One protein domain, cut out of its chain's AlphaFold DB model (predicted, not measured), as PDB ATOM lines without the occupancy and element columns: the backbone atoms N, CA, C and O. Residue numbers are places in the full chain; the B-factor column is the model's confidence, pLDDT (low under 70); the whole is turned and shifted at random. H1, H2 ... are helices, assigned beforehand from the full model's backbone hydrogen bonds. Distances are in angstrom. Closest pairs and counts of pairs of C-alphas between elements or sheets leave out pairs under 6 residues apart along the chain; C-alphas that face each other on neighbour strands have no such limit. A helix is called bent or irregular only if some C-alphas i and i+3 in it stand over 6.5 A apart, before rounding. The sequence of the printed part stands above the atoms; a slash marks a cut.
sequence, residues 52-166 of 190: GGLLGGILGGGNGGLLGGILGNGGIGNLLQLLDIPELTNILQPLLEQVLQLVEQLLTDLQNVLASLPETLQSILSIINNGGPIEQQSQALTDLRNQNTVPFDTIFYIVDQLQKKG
ATOM      1  N   GLY A  52      -8.549 -29.518  89.123       64.62
ATOM      2  CA  GLY A  52      -9.157 -28.218  89.416       64.62
ATOM      3  C   GLY A  52     -10.155 -28.314  90.565       64.62
ATOM      4  O   GLY A  52     -10.089 -27.524  91.501       64.62
ATOM      5  N   GLY A  53     -10.996 -29.350  90.564       68.88
ATOM      6  CA  GLY A  53     -11.957 -29.585  91.640       68.88
ATOM      7  C   GLY A  53     -11.321 -29.983  92.978       68.88
ATOM      8  O   GLY A  53     -11.771 -29.522  94.027       68.88
ATOM      9  N   LEU A  54     -10.246 -30.783  92.964       71.81
ATOM     10  CA  LEU A  54      -9.489 -31.120  94.177       71.81
ATOM     11  C   LEU A  54      -8.844 -29.874  94.796       71.81
ATOM     12  O   LEU A  54      -8.966 -29.643  95.997       71.81
ATOM     13  N   LEU A  55      -8.171 -29.060  93.984       70.19
ATOM     14  CA  LEU A  55      -7.506 -27.851  94.467       70.19
ATOM     15  C   LEU A  55      -8.507 -26.772  94.858       70.19
ATOM     16  O   LEU A  55      -8.324 -26.153  95.896       70.19
ATOM     17  N   GLY A  56      -9.600 -26.606  94.117       71.62
ATOM     18  CA  GLY A  56     -10.704 -25.734  94.511       71.62
ATOM     19  C   GLY A  56     -11.318 -26.141  95.854       71.62
ATOM     20  O   GLY A  56     -11.655 -25.278  96.657       71.62
ATOM     21  N   GLY A  57     -11.387 -27.442  96.156       72.25
ATOM     22  CA  GLY A  57     -11.831 -27.938  97.461       72.25
ATOM     23  C   GLY A  57     -10.829 -27.693  98.600       72.25
ATOM     24  O   GLY A  57     -11.237 -27.486  99.745       72.25
ATOM     25  N   ILE A  58      -9.521 -27.681  98.319       74.56
ATOM     26  CA  ILE A  58      -8.481 -27.469  99.342       74.56
ATOM     27  C   ILE A  58      -8.180 -25.973  99.546       74.56
ATOM     28  O   ILE A  58      -8.170 -25.513 100.689       74.56
ATOM     29  N   LEU A  59      -7.978 -25.221  98.458       71.19
ATOM     30  CA  LEU A  59      -7.587 -23.801  98.411       71.19
ATOM     31  C   LEU A  59      -8.766 -22.833  98.232       71.19
ATOM     32  O   LEU A  59      -8.550 -21.625  98.220       71.19
ATOM     33  N   GLY A  60      -9.995 -23.324  98.036       69.25
ATOM     34  CA  GLY A  60     -11.165 -22.489  97.749       69.25
ATOM     35  C   GLY A  60     -11.262 -21.270  98.671       69.25
ATOM     36  O   GLY A  60     -11.327 -21.411  99.891       69.25
ATOM     37  N   GLY A  61     -11.239 -20.073  98.077       57.66
ATOM     38  CA  GLY A  61     -11.046 -18.814  98.800       57.66
ATOM     39  C   GLY A  61     -12.083 -18.537  99.899       57.66
ATOM     40  O   GLY A  61     -13.263 -18.877  99.779       57.66
ATOM     41  N   GLY A  62     -11.642 -17.876 100.973       63.88
ATOM     42  CA  GLY A  62     -12.467 -17.578 102.151       63.88
ATOM     43  C   GLY A  62     -12.657 -18.803 103.050       63.88
ATOM     44  O   GLY A  62     -11.768 -19.629 103.145       63.88
ATOM     45  N   ASN A  63     -13.818 -18.963 103.692       61.53
ATOM     46  CA  ASN A  63     -14.132 -20.144 104.521       61.53
ATOM     47  C   ASN A  63     -14.575 -21.377 103.692       61.53
ATOM     48  O   ASN A  63     -15.132 -22.319 104.254       61.53
ATOM     49  N   GLY A  64     -14.447 -21.329 102.359       64.44
ATOM     50  CA  GLY A  64     -15.038 -22.309 101.440       64.44
ATOM     51  C   GLY A  64     -14.187 -23.557 101.198       64.44
ATOM     52  O   GLY A  64     -14.738 -24.644 101.042       64.44
ATOM     53  N   GLY A  65     -12.860 -23.413 101.174       73.56
ATOM     54  CA  GLY A  65     -11.907 -24.516 101.050       73.56
ATOM     55  C   GLY A  65     -11.506 -25.104 102.403       73.56
ATOM     56  O   GLY A  65     -11.725 -24.497 103.450       73.56
ATOM     57  N   LEU A  66     -10.875 -26.281 102.390       76.75
ATOM     58  CA  LEU A  66     -10.360 -26.927 103.603       76.75
ATOM     59  C   LEU A  66      -9.409 -26.008 104.383       76.75
ATOM     60  O   LEU A  66      -9.579 -25.837 105.587       76.75
ATOM     61  N   LEU A  67      -8.429 -25.403 103.706       74.81
ATOM     62  CA  LEU A  67      -7.448 -24.518 104.345       74.81
ATOM     63  C   LEU A  67      -8.122 -23.247 104.875       74.81
ATOM     64  O   LEU A  67      -7.930 -22.859 106.029       74.81
ATOM     65  N   GLY A  68      -9.017 -22.684 104.069       75.25
ATOM     66  CA  GLY A  68      -9.856 -21.556 104.437       75.25
ATOM     67  C   GLY A  68     -10.715 -21.792 105.684       75.25
ATOM     68  O   GLY A  68     -10.764 -20.956 106.583       75.25
ATOM     69  N   GLY A  69     -11.350 -22.961 105.793       76.06
ATOM     70  CA  GLY A  69     -12.140 -23.356 106.961       76.06
ATOM     71  C   GLY A  69     -11.302 -23.644 108.211       76.06
ATOM     72  O   GLY A  69     -11.771 -23.414 109.326       76.06
ATOM     73  N   ILE A  70     -10.055 -24.104 108.044       76.50
ATOM     74  CA  ILE A  70      -9.112 -24.332 109.148       76.50
ATOM     75  C   ILE A  70      -8.673 -23.003 109.785       76.50
ATOM     76  O   ILE A  70      -8.567 -22.946 111.009       76.50
ATOM     77  N   LEU A  71      -8.445 -21.942 109.004       69.38
ATOM     78  CA  LEU A  71      -8.074 -20.618 109.535       69.38
ATOM     79  C   LEU A  71      -9.267 -19.732 109.890       69.38
ATOM     80  O   LEU A  71      -9.156 -18.870 110.760       69.38
ATOM     81  N   GLY A  72     -10.395 -19.930 109.214       69.75
ATOM     82  CA  GLY A  72     -11.604 -19.155 109.427       69.75
ATOM     83  C   GLY A  72     -12.244 -19.375 110.799       69.75
ATOM     84  O   GLY A  72     -11.808 -20.193 111.614       69.75
ATOM     85  N   ASN A  73     -13.374 -18.695 111.012       65.44
ATOM     86  CA  ASN A  73     -14.199 -18.745 112.234       65.44
ATOM     87  C   ASN A  73     -14.891 -20.109 112.481       65.44
ATOM     88  O   ASN A  73     -15.954 -20.174 113.100       65.44
ATOM     89  N   GLY A  74     -14.334 -21.206 111.969       65.19
ATOM     90  CA  GLY A  74     -14.801 -22.577 112.166       65.19
ATOM     91  C   GLY A  74     -13.716 -23.548 112.639       65.19
ATOM     92  O   GLY A  74     -14.057 -24.607 113.159       65.19
ATOM     93  N   GLY A  75     -12.432 -23.201 112.491       74.38
ATOM     94  CA  GLY A  75     -11.308 -24.103 112.743       74.38
ATOM     95  C   GLY A  75     -10.411 -23.659 113.897       74.38
ATOM     96  O   GLY A  75     -10.862 -23.373 115.007       74.38
ATOM     97  N   ILE A  76      -9.109 -23.605 113.629       74.38
ATOM     98  CA  ILE A  76      -8.074 -23.247 114.600       74.38
ATOM     99  C   ILE A  76      -8.239 -21.795 115.076       74.38
ATOM    100  O   ILE A  76      -7.931 -21.509 116.230       74.38
ATOM    101  N   GLY A  77      -8.819 -20.906 114.260       71.19
ATOM    102  CA  GLY A  77      -9.176 -19.544 114.677       71.19
ATOM    103  C   GLY A  77     -10.071 -19.508 115.926       71.19
ATOM    104  O   GLY A  77      -9.822 -18.726 116.845       71.19
ATOM    105  N   ASN A  78     -11.038 -20.426 116.031       74.88
ATOM    106  CA  ASN A  78     -11.908 -20.538 117.208       74.88
ATOM    107  C   ASN A  78     -11.199 -21.177 118.406       74.88
ATOM    108  O   ASN A  78     -11.457 -20.806 119.547       74.88
ATOM    109  N   LEU A  79     -10.304 -22.138 118.164       72.88
ATOM    110  CA  LEU A  79      -9.491 -22.761 119.214       72.88
ATOM    111  C   LEU A  79      -8.521 -21.753 119.842       72.88
ATOM    112  O   LEU A  79      -8.382 -21.732 121.059       72.88
ATOM    113  N   LEU A  80      -7.905 -20.885 119.036       72.44
ATOM    114  CA  LEU A  80      -7.046 -19.803 119.523       72.44
ATOM    115  C   LEU A  80      -7.840 -18.745 120.304       72.44
ATOM    116  O   LEU A  80      -7.347 -18.251 121.314       72.44
ATOM    117  N   GLN A  81      -9.078 -18.442 119.895       71.94
ATOM    118  CA  GLN A  81      -9.979 -17.588 120.680       71.94
ATOM    119  C   GLN A  81     -10.403 -18.237 122.002       71.94
ATOM    120  O   GLN A  81     -10.417 -17.568 123.029       71.94
ATOM    121  N   LEU A  82     -10.720 -19.537 122.003       74.31
ATOM    122  CA  LEU A  82     -11.146 -20.264 123.204       74.31
ATOM    123  C   LEU A  82     -10.028 -20.389 124.245       74.31
ATOM    124  O   LEU A  82     -10.306 -20.476 125.439       74.31
ATOM    125  N   LEU A  83      -8.773 -20.417 123.794       74.12
ATOM    126  CA  LEU A  83      -7.619 -20.466 124.681       74.12
ATOM    127  C   LEU A  83      -7.390 -19.144 125.428       74.12
ATOM    128  O   LEU A  83      -6.715 -19.199 126.444       74.12
ATOM    129  N   ASP A  84      -7.936 -18.008 124.961       71.25
ATOM    130  CA  ASP A  84      -7.908 -16.666 125.591       71.25
ATOM    131  C   ASP A  84      -6.565 -16.279 126.253       71.25
ATOM    132  O   ASP A  84      -6.502 -15.571 127.258       71.25
ATOM    133  N   ILE A  85      -5.452 -16.773 125.693       79.81
ATOM    134  CA  ILE A  85      -4.089 -16.446 126.121       79.81
ATOM    135  C   ILE A  85      -3.496 -15.540 125.039       79.81
ATOM    136  O   ILE A  85      -2.990 -16.040 124.028       79.81
ATOM    137  N   PRO A  86      -3.531 -14.209 125.220       75.81
ATOM    138  CA  PRO A  86      -3.163 -13.257 124.175       75.81
ATOM    139  C   PRO A  86      -1.716 -13.426 123.695       75.81
ATOM    140  O   PRO A  86      -1.436 -13.277 122.510       75.81
ATOM    141  N   GLU A  87      -0.794 -13.804 124.581       80.75
ATOM    142  CA  GLU A  87       0.610 -14.056 124.230       80.75
ATOM    143  C   GLU A  87       0.774 -15.254 123.285       80.75
ATOM    144  O   GLU A  87       1.573 -15.199 122.351       80.75
ATOM    145  N   LEU A  88      -0.008 -16.318 123.487       76.81
ATOM    146  CA  LEU A  88       0.056 -17.524 122.665       76.81
ATOM    147  C   LEU A  88      -0.641 -17.301 121.320       76.81
ATOM    148  O   LEU A  88      -0.118 -17.710 120.287       76.81
ATOM    149  N   THR A  89      -1.770 -16.590 121.323       78.50
ATOM    150  CA  THR A  89      -2.497 -16.198 120.109       78.50
ATOM    151  C   THR A  89      -1.633 -15.320 119.204       78.50
ATOM    152  O   THR A  89      -1.521 -15.604 118.014       78.50
ATOM    153  N   ASN A  90      -0.921 -14.339 119.767       81.50
ATOM    154  CA  ASN A  90      -0.041 -13.444 119.008       81.50
ATOM    155  C   ASN A  90       1.170 -14.150 118.368       81.50
ATOM    156  O   ASN A  90       1.752 -13.616 117.427       81.50
ATOM    157  N   ILE A  91       1.560 -15.331 118.859       82.50
ATOM    158  CA  ILE A  91       2.669 -16.123 118.302       82.50
ATOM    159  C   ILE A  91       2.151 -17.195 117.335       82.50
ATOM    160  O   ILE A  91       2.694 -17.371 116.246       82.50
ATOM    161  N   LEU A  92       1.104 -17.925 117.724       81.00
ATOM    162  CA  LEU A  92       0.592 -19.072 116.974       81.00
ATOM    163  C   LEU A  92      -0.182 -18.661 115.727       81.00
ATOM    164  O   LEU A  92      -0.073 -19.342 114.710       81.00
ATOM    165  N   GLN A  93      -0.938 -17.563 115.784       78.00
ATOM    166  CA  GLN A  93      -1.727 -17.095 114.648       78.00
ATOM    167  C   GLN A  93      -0.861 -16.750 113.423       78.00
ATOM    168  O   GLN A  93      -1.080 -17.359 112.374       78.00
ATOM    169  N   PRO A  94       0.181 -15.897 113.522       82.75
ATOM    170  CA  PRO A  94       1.034 -15.601 112.372       82.75
ATOM    171  C   PRO A  94       1.870 -16.804 111.916       82.75
ATOM    172  O   PRO A  94       2.210 -16.898 110.738       82.75
ATOM    173  N   LEU A  95       2.226 -17.728 112.818       84.62
ATOM    174  CA  LEU A  95       2.924 -18.963 112.446       84.62
ATOM    175  C   LEU A  95       2.017 -19.866 111.599       84.62
ATOM    176  O   LEU A  95       2.444 -20.400 110.578       84.62
ATOM    177  N   LEU A  96       0.762 -20.023 112.018       78.88
ATOM    178  CA  LEU A  96      -0.221 -20.834 111.317       78.88
ATOM    179  C   LEU A  96      -0.564 -20.239 109.950       78.88
ATOM    180  O   LEU A  96      -0.619 -20.980 108.974       78.88
ATOM    181  N   GLU A  97      -0.729 -18.917 109.869       80.69
ATOM    182  CA  GLU A  97      -0.919 -18.202 108.603       80.69
ATOM    183  C   GLU A  97       0.249 -18.439 107.640       80.69
ATOM    184  O   GLU A  97       0.022 -18.808 106.491       80.69
ATOM    185  N   GLN A  98       1.495 -18.325 108.110       85.00
ATOM    186  CA  GLN A  98       2.680 -18.586 107.283       85.00
ATOM    187  C   GLN A  98       2.755 -20.037 106.795       85.00
ATOM    188  O   GLN A  98       3.054 -20.283 105.628       85.00
ATOM    189  N   VAL A  99       2.487 -21.008 107.675       84.88
ATOM    190  CA  VAL A  99       2.475 -22.428 107.295       84.88
ATOM    191  C   VAL A  99       1.387 -22.693 106.260       84.88
ATOM    192  O   VAL A  99       1.632 -23.416 105.298       84.88
ATOM    193  N   LEU A 100       0.207 -22.097 106.417       79.31
ATOM    194  CA  LEU A 100      -0.883 -22.294 105.473       79.31
ATOM    195  C   LEU A 100      -0.591 -21.649 104.118       79.31
ATOM    196  O   LEU A 100      -0.775 -22.308 103.104       79.31
ATOM    197  N   GLN A 101      -0.058 -20.424 104.098       81.81
ATOM    198  CA  GLN A 101       0.390 -19.766 102.866       81.81
ATOM    199  C   GLN A 101       1.446 -20.603 102.138       81.81
ATOM    200  O   GLN A 101       1.402 -20.740 100.917       81.81
ATOM    201  N   LEU A 102       2.372 -21.217 102.879       87.12
ATOM    202  CA  LEU A 102       3.351 -22.129 102.298       87.12
ATOM    203  C   LEU A 102       2.682 -23.371 101.691       87.12
ATOM    204  O   LEU A 102       3.081 -23.815 100.617       87.12
ATOM    205  N   VAL A 103       1.667 -23.927 102.355       83.69
ATOM    206  CA  VAL A 103       0.892 -25.065 101.838       83.69
ATOM    207  C   VAL A 103       0.083 -24.670 100.598       83.69
ATOM    208  O   VAL A 103       0.076 -25.421  99.627       83.69
ATOM    209  N   GLU A 104      -0.550 -23.499 100.582       80.69
ATOM    210  CA  GLU A 104      -1.268 -22.961  99.418       80.69
ATOM    211  C   GLU A 104      -0.328 -22.768  98.225       80.69
ATOM    212  O   GLU A 104      -0.630 -23.213  97.114       80.69
ATOM    213  N   GLN A 105       0.846 -22.178  98.464       83.25
ATOM    214  CA  GLN A 105       1.873 -22.001  97.443       83.25
ATOM    215  C   GLN A 105       2.356 -23.355  96.911       83.25
ATOM    216  O   GLN A 105       2.383 -23.562  95.701       83.25
ATOM    217  N   LEU A 106       2.654 -24.309  97.798       84.81
ATOM    218  CA  LEU A 106       3.098 -25.651  97.417       84.81
ATOM    219  C   LEU A 106       2.063 -26.376  96.549       84.81
ATOM    220  O   LEU A 106       2.415 -27.011  95.557       84.81
ATOM    221  N   LEU A 107       0.787 -26.304  96.926       81.00
ATOM    222  CA  LEU A 107      -0.304 -26.942  96.194       81.00
ATOM    223  C   LEU A 107      -0.542 -26.277  94.830       81.00
ATOM    224  O   LEU A 107      -0.805 -26.976  93.852       81.00
ATOM    225  N   THR A 108      -0.385 -24.956  94.751       80.75
ATOM    226  CA  THR A 108      -0.432 -24.200  93.491       80.75
ATOM    227  C   THR A 108       0.736 -24.567  92.577       80.75
ATOM    228  O   THR A 108       0.541 -24.880  91.404       80.75
ATOM    229  N   ASP A 109       1.957 -24.617  93.107       82.12
ATOM    230  CA  ASP A 109       3.142 -25.006  92.341       82.12
ATOM    231  C   ASP A 109       3.029 -26.449  91.834       82.12
ATOM    232  O   ASP A 109       3.350 -26.742  90.681       82.12
ATOM    233  N   LEU A 110       2.490 -27.349  92.660       80.88
ATOM    234  CA  LEU A 110       2.201 -28.726  92.271       80.88
ATOM    235  C   LEU A 110       1.157 -28.802  91.147       80.88
ATOM    236  O   LEU A 110       1.313 -29.620  90.240       80.88
ATOM    237  N   GLN A 111       0.138 -27.938  91.145       76.25
ATOM    238  CA  GLN A 111      -0.811 -27.835  90.032       76.25
ATOM    239  C   GLN A 111      -0.104 -27.467  88.733       76.25
ATOM    240  O   GLN A 111      -0.297 -28.134  87.720       76.25
ATOM    241  N   ASN A 112       0.734 -26.433  88.777       80.00
ATOM    242  CA  ASN A 112       1.458 -25.950  87.607       80.00
ATOM    243  C   ASN A 112       2.367 -27.044  87.031       80.00
ATOM    244  O   ASN A 112       2.429 -27.225  85.815       80.00
ATOM    245  N   VAL A 113       3.019 -27.822  87.901       83.25
ATOM    246  CA  VAL A 113       3.830 -28.977  87.494       83.25
ATOM    247  C   VAL A 113       2.986 -30.059  86.826       83.25
ATOM    248  O   VAL A 113       3.367 -30.582  85.780       83.25
ATOM    249  N   LEU A 114       1.842 -30.412  87.412       79.44
ATOM    250  CA  LEU A 114       0.974 -31.451  86.860       79.44
ATOM    251  C   LEU A 114       0.305 -31.022  85.549       79.44
ATOM    252  O   LEU A 114       0.141 -31.855  84.663       79.44
ATOM    253  N   ALA A 115      -0.040 -29.743  85.406       78.00
ATOM    254  CA  ALA A 115      -0.668 -29.199  84.205       78.00
ATOM    255  C   ALA A 115       0.305 -29.118  83.017       78.00
ATOM    256  O   ALA A 115      -0.098 -29.365  81.884       78.00
ATOM    257  N   SER A 116       1.586 -28.816  83.258       81.44
ATOM    258  CA  SER A 116       2.593 -28.693  82.191       81.44
ATOM    259  C   SER A 116       3.171 -30.033  81.725       81.44
ATOM    260  O   SER A 116       3.731 -30.131  80.626       81.44
ATOM    261  N   LEU A 117       3.044 -31.084  82.542       82.19
ATOM    262  CA  LEU A 117       3.619 -32.399  82.265       82.19
ATOM    263  C   LEU A 117       3.121 -33.013  80.940       82.19
ATOM    264  O   LEU A 117       3.965 -33.418  80.136       82.19
ATOM    265  N   PRO A 118       1.799 -33.094  80.671       80.75
ATOM    266  CA  PRO A 118       1.276 -33.737  79.468       80.75
ATOM    267  C   PRO A 118       1.766 -33.069  78.183       80.75
ATOM    268  O   PRO A 118       2.258 -33.754  77.285       80.75
ATOM    269  N   GLU A 119       1.688 -31.738  78.111       83.50
ATOM    270  CA  GLU A 119       2.142 -30.976  76.946       83.50
ATOM    271  C   GLU A 119       3.641 -31.162  76.718       83.50
ATOM    272  O   GLU A 119       4.064 -31.492  75.610       83.50
ATOM    273  N   THR A 120       4.440 -31.063  77.783       86.06
ATOM    274  CA  THR A 120       5.890 -31.256  77.692       86.06
ATOM    275  C   THR A 120       6.245 -32.638  77.156       86.06
ATOM    276  O   THR A 120       7.085 -32.764  76.261       86.06
ATOM    277  N   LEU A 121       5.615 -33.689  77.690       86.69
ATOM    278  CA  LEU A 121       5.870 -35.057  77.248       86.69
ATOM    279  C   LEU A 121       5.486 -35.240  75.777       86.69
ATOM    280  O   LEU A 121       6.245 -35.852  75.025       86.69
ATOM    281  N   GLN A 122       4.370 -34.658  75.336       85.31
ATOM    282  CA  GLN A 122       3.959 -34.709  73.933       85.31
ATOM    283  C   GLN A 122       4.915 -33.954  73.006       85.31
ATOM    284  O   GLN A 122       5.231 -34.449  71.921       85.31
ATOM    285  N   SER A 123       5.435 -32.797  73.421       88.81
ATOM    286  CA  SER A 123       6.456 -32.071  72.663       88.81
ATOM    287  C   SER A 123       7.752 -32.878  72.550       88.81
ATOM    288  O   SER A 123       8.298 -32.997  71.453       88.81
ATOM    289  N   ILE A 124       8.207 -33.509  73.641       86.44
ATOM    290  CA  ILE A 124       9.380 -34.402  73.628       86.44
ATOM    291  C   ILE A 124       9.164 -35.552  72.636       86.44
ATOM    292  O   ILE A 124      10.023 -35.808  71.790       86.44
ATOM    293  N   LEU A 125       8.006 -36.220  72.693       86.31
ATOM    294  CA  LEU A 125       7.669 -37.308  71.772       86.31
ATOM    295  C   LEU A 125       7.626 -36.833  70.319       86.31
ATOM    296  O   LEU A 125       8.164 -37.503  69.440       86.31
ATOM    297  N   SER A 126       7.030 -35.669  70.066       89.00
ATOM    298  CA  SER A 126       6.914 -35.097  68.724       89.00
ATOM    299  C   SER A 126       8.284 -34.793  68.118       89.00
ATOM    300  O   SER A 126       8.518 -35.124  66.959       89.00
ATOM    301  N   ILE A 127       9.216 -34.237  68.901       87.25
ATOM    302  CA  ILE A 127      10.587 -33.950  68.447       87.25
ATOM    303  C   ILE A 127      11.324 -35.248  68.092       87.25
ATOM    304  O   ILE A 127      11.954 -35.345  67.034       87.25
ATOM    305  N   ILE A 128      11.218 -36.268  68.948       83.31
ATOM    306  CA  ILE A 128      11.892 -37.559  68.751       83.31
ATOM    307  C   ILE A 128      11.313 -38.308  67.540       83.31
ATOM    308  O   ILE A 128      12.066 -38.888  66.756       83.31
ATOM    309  N   ASN A 129       9.994 -38.266  67.351       84.62
ATOM    310  CA  ASN A 129       9.304 -38.991  66.283       84.62
ATOM    311  C   ASN A 129       9.283 -38.250  64.937       84.62
ATOM    312  O   ASN A 129       8.872 -38.836  63.940       84.62
ATOM    313  N   ASN A 130       9.750 -36.997  64.874       83.06
ATOM    314  CA  ASN A 130       9.754 -36.200  63.641       83.06
ATOM    315  C   ASN A 130      10.637 -36.803  62.525       83.06
ATOM    316  O   ASN A 130      10.483 -36.459  61.359       83.06
ATOM    317  N   GLY A 131      11.563 -37.712  62.856       75.00
ATOM    318  CA  GLY A 131      12.426 -38.381  61.873       75.00
ATOM    319  C   GLY A 131      13.510 -37.486  61.257       75.00
ATOM    320  O   GLY A 131      14.213 -37.923  60.347       75.00
ATOM    321  N   GLY A 132      13.658 -36.250  61.745       80.56
ATOM    322  CA  GLY A 132      14.714 -35.326  61.340       80.56
ATOM    323  C   GLY A 132      16.116 -35.734  61.830       80.56
ATOM    324  O   GLY A 132      16.258 -36.643  62.652       80.56
ATOM    325  N   PRO A 133      17.177 -35.059  61.350       88.25
ATOM    326  CA  PRO A 133      18.548 -35.281  61.805       88.25
ATOM    327  C   PRO A 133      18.701 -35.130  63.327       88.25
ATOM    328  O   PRO A 133      18.113 -34.230  63.927       88.25
ATOM    329  N   ILE A 134      19.566 -35.947  63.940       82.25
ATOM    330  CA  ILE A 134      19.821 -35.939  65.398       82.25
ATOM    331  C   ILE A 134      20.213 -34.544  65.907       82.25
ATOM    332  O   ILE A 134      19.792 -34.142  66.988       82.25
ATOM    333  N   GLU A 135      20.993 -33.790  65.132       81.56
ATOM    334  CA  GLU A 135      21.420 -32.433  65.491       81.56
ATOM    335  C   GLU A 135      20.225 -31.480  65.650       81.56
ATOM    336  O   GLU A 135      20.151 -30.734  66.626       81.56
ATOM    337  N   GLN A 136      19.240 -31.568  64.750       79.25
ATOM    338  CA  GLN A 136      18.024 -30.754  64.816       79.25
ATOM    339  C   GLN A 136      17.144 -31.155  66.003       79.25
ATOM    340  O   GLN A 136      16.610 -30.293  66.696       79.25
ATOM    341  N   GLN A 137      17.041 -32.456  66.285       82.25
ATOM    342  CA  GLN A 137      16.312 -32.953  67.454       82.25
ATOM    343  C   GLN A 137      16.960 -32.494  68.765       82.25
ATOM    344  O   GLN A 137      16.263 -32.073  69.687       82.25
ATOM    345  N   SER A 138      18.293 -32.536  68.845       82.06
ATOM    346  CA  SER A 138      19.049 -32.073  70.011       82.06
ATOM    347  C   SER A 138      18.843 -30.581  70.264       82.06
ATOM    348  O   SER A 138      18.675 -30.173  71.416       82.06
ATOM    349  N   GLN A 139      18.828 -29.769  69.203       83.88
ATOM    350  CA  GLN A 139      18.568 -28.339  69.329       83.88
ATOM    351  C   GLN A 139      17.130 -28.077  69.787       83.88
ATOM    352  O   GLN A 139      16.930 -27.390  70.783       83.88
ATOM    353  N   ALA A 140      16.138 -28.716  69.160       85.31
ATOM    354  CA  ALA A 140      14.734 -28.564  69.539       85.31
ATOM    355  C   ALA A 140      14.451 -29.004  70.990       85.31
ATOM    356  O   ALA A 140      13.677 -28.360  71.693       85.31
ATOM    357  N   LEU A 141      15.104 -30.068  71.474       85.88
ATOM    358  CA  LEU A 141      15.016 -30.486  72.879       85.88
ATOM    359  C   LEU A 141      15.672 -29.480  73.831       85.88
ATOM    360  O   LEU A 141      15.182 -29.283  74.943       85.88
ATOM    361  N   THR A 142      16.771 -28.851  73.411       87.38
ATOM    362  CA  THR A 142      17.439 -27.801  74.192       87.38
ATOM    363  C   THR A 142      16.552 -26.564  74.295       87.38
ATOM    364  O   THR A 142      16.375 -26.024  75.384       87.38
ATOM    365  N   ASP A 143      15.926 -26.165  73.191       91.31
ATOM    366  CA  ASP A 143      15.017 -25.024  73.155       91.31
ATOM    367  C   ASP A 143      13.758 -25.289  73.994       91.31
ATOM    368  O   ASP A 143      13.378 -24.445  74.805       91.31
ATOM    369  N   LEU A 144      13.165 -26.486  73.880       90.62
ATOM    370  CA  LEU A 144      12.021 -26.900  74.697       90.62
ATOM    371  C   LEU A 144      12.366 -26.900  76.190       90.62
ATOM    372  O   LEU A 144      11.569 -26.445  77.004       90.62
ATOM    373  N   ARG A 145      13.563 -27.373  76.560       85.62
ATOM    374  CA  ARG A 145      14.042 -27.332  77.947       85.62
ATOM    375  C   ARG A 145      14.120 -25.904  78.478       85.62
ATOM    376  O   ARG A 145      13.706 -25.668  79.605       85.62
ATOM    377  N   ASN A 146      14.647 -24.976  77.687       87.56
ATOM    378  CA  ASN A 146      14.840 -23.588  78.111       87.56
ATOM    379  C   ASN A 146      13.523 -22.811  78.234       87.56
ATOM    380  O   ASN A 146      13.453 -21.843  78.986       87.56
ATOM    381  N   GLN A 147      12.492 -23.213  77.489       89.00
ATOM    382  CA  GLN A 147      11.167 -22.590  77.522       89.00
ATOM    383  C   GLN A 147      10.265 -23.161  78.620       89.00
ATOM    384  O   GLN A 147       9.256 -22.549  78.965       89.00
ATOM    385  N   ASN A 148      10.601 -24.334  79.159       83.38
ATOM    386  CA  ASN A 148       9.753 -25.004  80.124       83.38
ATOM    387  C   ASN A 148       9.931 -24.432  81.532       83.38
ATOM    388  O   ASN A 148      11.046 -24.314  82.036       83.38
ATOM    389  N   THR A 149       8.815 -24.135  82.191       85.00
ATOM    390  CA  THR A 149       8.796 -23.698  83.590       85.00
ATOM    391  C   THR A 149       9.242 -24.811  84.539       85.00
ATOM    392  O   THR A 149       9.839 -24.532  85.577       85.00
ATOM    393  N   VAL A 150       8.988 -26.077  84.190       82.12
ATOM    394  CA  VAL A 150       9.379 -27.229  85.009       82.12
ATOM    395  C   VAL A 150      10.685 -27.830  84.481       82.12
ATOM    396  O   VAL A 150      10.759 -28.200  83.305       82.12
ATOM    397  N   PRO A 151      11.719 -27.995  85.330       83.69
ATOM    398  CA  PRO A 151      12.971 -28.614  84.919       83.69
ATOM    399  C   PRO A 151      12.768 -30.038  84.398       83.69
ATOM    400  O   PRO A 151      12.074 -30.847  85.015       83.69
ATOM    401  N   PHE A 152      13.446 -30.381  83.303       82.44
ATOM    402  CA  PHE A 152      13.345 -31.713  82.698       82.44
ATOM    403  C   PHE A 152      13.735 -32.836  83.665       82.44
ATOM    404  O   PHE A 152      13.104 -33.888  83.644       82.44
ATOM    405  N   ASP A 153      14.715 -32.614  84.542       80.75
ATOM    406  CA  ASP A 153      15.119 -33.608  85.544       80.75
ATOM    407  C   ASP A 153      13.970 -33.944  86.505       80.75
ATOM    408  O   ASP A 153      13.750 -35.110  86.831       80.75
ATOM    409  N   THR A 154      13.174 -32.942  86.890       80.25
ATOM    410  CA  THR A 154      11.963 -33.129  87.699       80.25
ATOM    411  C   THR A 154      10.909 -33.915  86.930       80.25
ATOM    412  O   THR A 154      10.298 -34.830  87.478       80.25
ATOM    413  N   ILE A 155      10.716 -33.609  85.647       78.88
ATOM    414  CA  ILE A 155       9.754 -34.316  84.790       78.88
ATOM    415  C   ILE A 155      10.149 -35.790  84.648       78.88
ATOM    416  O   ILE A 155       9.319 -36.674  84.864       78.88
ATOM    417  N   PHE A 156      11.418 -36.077  84.352       80.69
ATOM    418  CA  PHE A 156      11.916 -37.449  84.257       80.69
ATOM    419  C   PHE A 156      11.836 -38.184  85.592       80.69
ATOM    420  O   PHE A 156      11.466 -39.356  85.613       80.69
ATOM    421  N   TYR A 157      12.112 -37.497  86.702       82.06
ATOM    422  CA  TYR A 157      11.918 -38.051  88.034       82.06
ATOM    423  C   TYR A 157      10.452 -38.430  88.285       82.06
ATOM    424  O   TYR A 157      10.183 -39.538  88.740       82.06
ATOM    425  N   ILE A 158       9.487 -37.568  87.944       75.06
ATOM    426  CA  ILE A 158       8.053 -37.872  88.094       75.06
ATOM    427  C   ILE A 158       7.673 -39.104  87.265       75.06
ATOM    428  O   ILE A 158       7.028 -40.015  87.784       75.06
ATOM    429  N   VAL A 159       8.109 -39.170  86.005       74.88
ATOM    430  CA  VAL A 159       7.860 -40.325  85.129       74.88
ATOM    431  C   VAL A 159       8.443 -41.613  85.723       74.88
ATOM    432  O   VAL A 159       7.752 -42.629  85.776       74.88
ATOM    433  N   ASP A 160       9.677 -41.574  86.224       78.50
ATOM    434  CA  ASP A 160      10.333 -42.707  86.886       78.50
ATOM    435  C   ASP A 160       9.573 -43.164  88.149       78.50
ATOM    436  O   ASP A 160       9.354 -44.360  88.357       78.50
ATOM    437  N   GLN A 161       9.083 -42.229  88.966       74.62
ATOM    438  CA  GLN A 161       8.277 -42.554  90.148       74.62
ATOM    439  C   GLN A 161       6.920 -43.176  89.790       74.62
ATOM    440  O   GLN A 161       6.467 -44.096  90.476       74.62
ATOM    441  N   LEU A 162       6.272 -42.717  88.715       69.75
ATOM    442  CA  LEU A 162       5.017 -43.299  88.231       69.75
ATOM    443  C   LEU A 162       5.222 -44.733  87.729       69.75
ATOM    444  O   LEU A 162       4.438 -45.620  88.067       69.75
ATOM    445  N   GLN A 163       6.316 -44.991  87.008       66.69
ATOM    446  CA  GLN A 163       6.673 -46.340  86.558       66.69
ATOM    447  C   GLN A 163       6.905 -47.299  87.732       66.69
ATOM    448  O   GLN A 163       6.459 -48.444  87.697       66.69
ATOM    449  N   LYS A 164       7.548 -46.827  88.807       71.81
ATOM    450  CA  LYS A 164       7.808 -47.628  90.016       71.81
ATOM    451  C   LYS A 164       6.540 -47.997  90.790       71.81
ATOM    452  O   LYS A 164       6.518 -49.038  91.440       71.81
ATOM    453  N   LYS A 165       5.492 -47.166  90.737       64.62
ATOM    454  CA  LYS A 165       4.226 -47.396  91.460       64.62
ATOM    455  C   LYS A 165       3.182 -48.187  90.659       64.62
ATOM    456  O   LYS A 165       2.293 -48.774  91.268       64.62
ATOM    457  N   GLY A 166       3.297 -48.257  89.332       54.66
ATOM    458  CA  GLY A 166       2.377 -48.980  88.438       54.66
ATOM    459  C   GLY A 166       2.718 -50.460  88.214       54.66
ATOM    460  O   GLY A 166       2.688 -50.925  87.078       54.66
TER     461      GLY A 166
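Overview. This is residues 52 to 166 of the 190 residues of an uncharacterized protein of Caenorhabditis brenneri (UniProt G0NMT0). One long, gently bent helix, H4, makes the axis of a rod; the short helices H1, H2 and H3 form a loose row beside its first arm, H4a, and H5 folds back along its second arm, H4b. H6 turns off crosswise near the bend, and residues 160 to 166 stick out. The printed part has 115 residues with six named helices, H1 to H6 in order, and no named strand: the class is all helix. It is extended, with a radius of gyration of the C-alphas of 21.6 A and spans of 71 by 26 by 25 A.

Arrangement. H1, residues 52 to 59, and H2, residues 66 to 71, touch only at the corner, the closest C-alphas being Ile 58 and Leu 66, 4.7 A. H2 and H3, residues 76 to 82, only just touch, only at the corner, with 3 pairs of C-alphas within 8 A, the closest Leu 71 and Gly 77, 5.4 A. H4, residues 86 to 129, was assigned as one helix by its hydrogen bonds but is bent: C-alphas 115 and 118 are 6.8 A apart, and arms H4a, residues 86 to 115, and H4b, residues 118 to 129, stand at a shallow tilt of 30 degrees. H3 and H4a form a helical hairpin, touching through residues 89 to 93 of H4a alone, closest C-alphas Leu 80 and Thr 89, 5.8 A. H1 and H2 are close to H4a but not clearly touching, the closest C-alphas 6.5 A and 7.0 A apart. H4b and H5, residues 134 to 147, form another, closest C-alphas Ile 127 and Gln 137, 5.9 A. H6, residues 152 to 165, is about perpendicular to H5, at 85 degrees, and near H4a and H4b. Every O i to N i+4 pair is within hydrogen-bond range in H1, H2, H3, H4b, H5 and H6, and 25 of 26 in H4a.

Along the chain. H1 begins at C-alpha 52, (-9.157, -28.218, 89.416). H4a measures 43.1 A, H4b 16.3 A, H5 20.0 A and H6 20.1 A, which ends at C-alpha 165, (4.226, -47.396, 91.460).

Size, cuts and confidence. The C-alphas farthest apart, Asp 84 and Pro 133, are 71.5 A apart. The printed part has no cut and no long link. Its mean pLDDT is 78.4, with residues 52 to 53, 60 to 64, 71 to 74, 162 to 163 and 165 to 166 under 70.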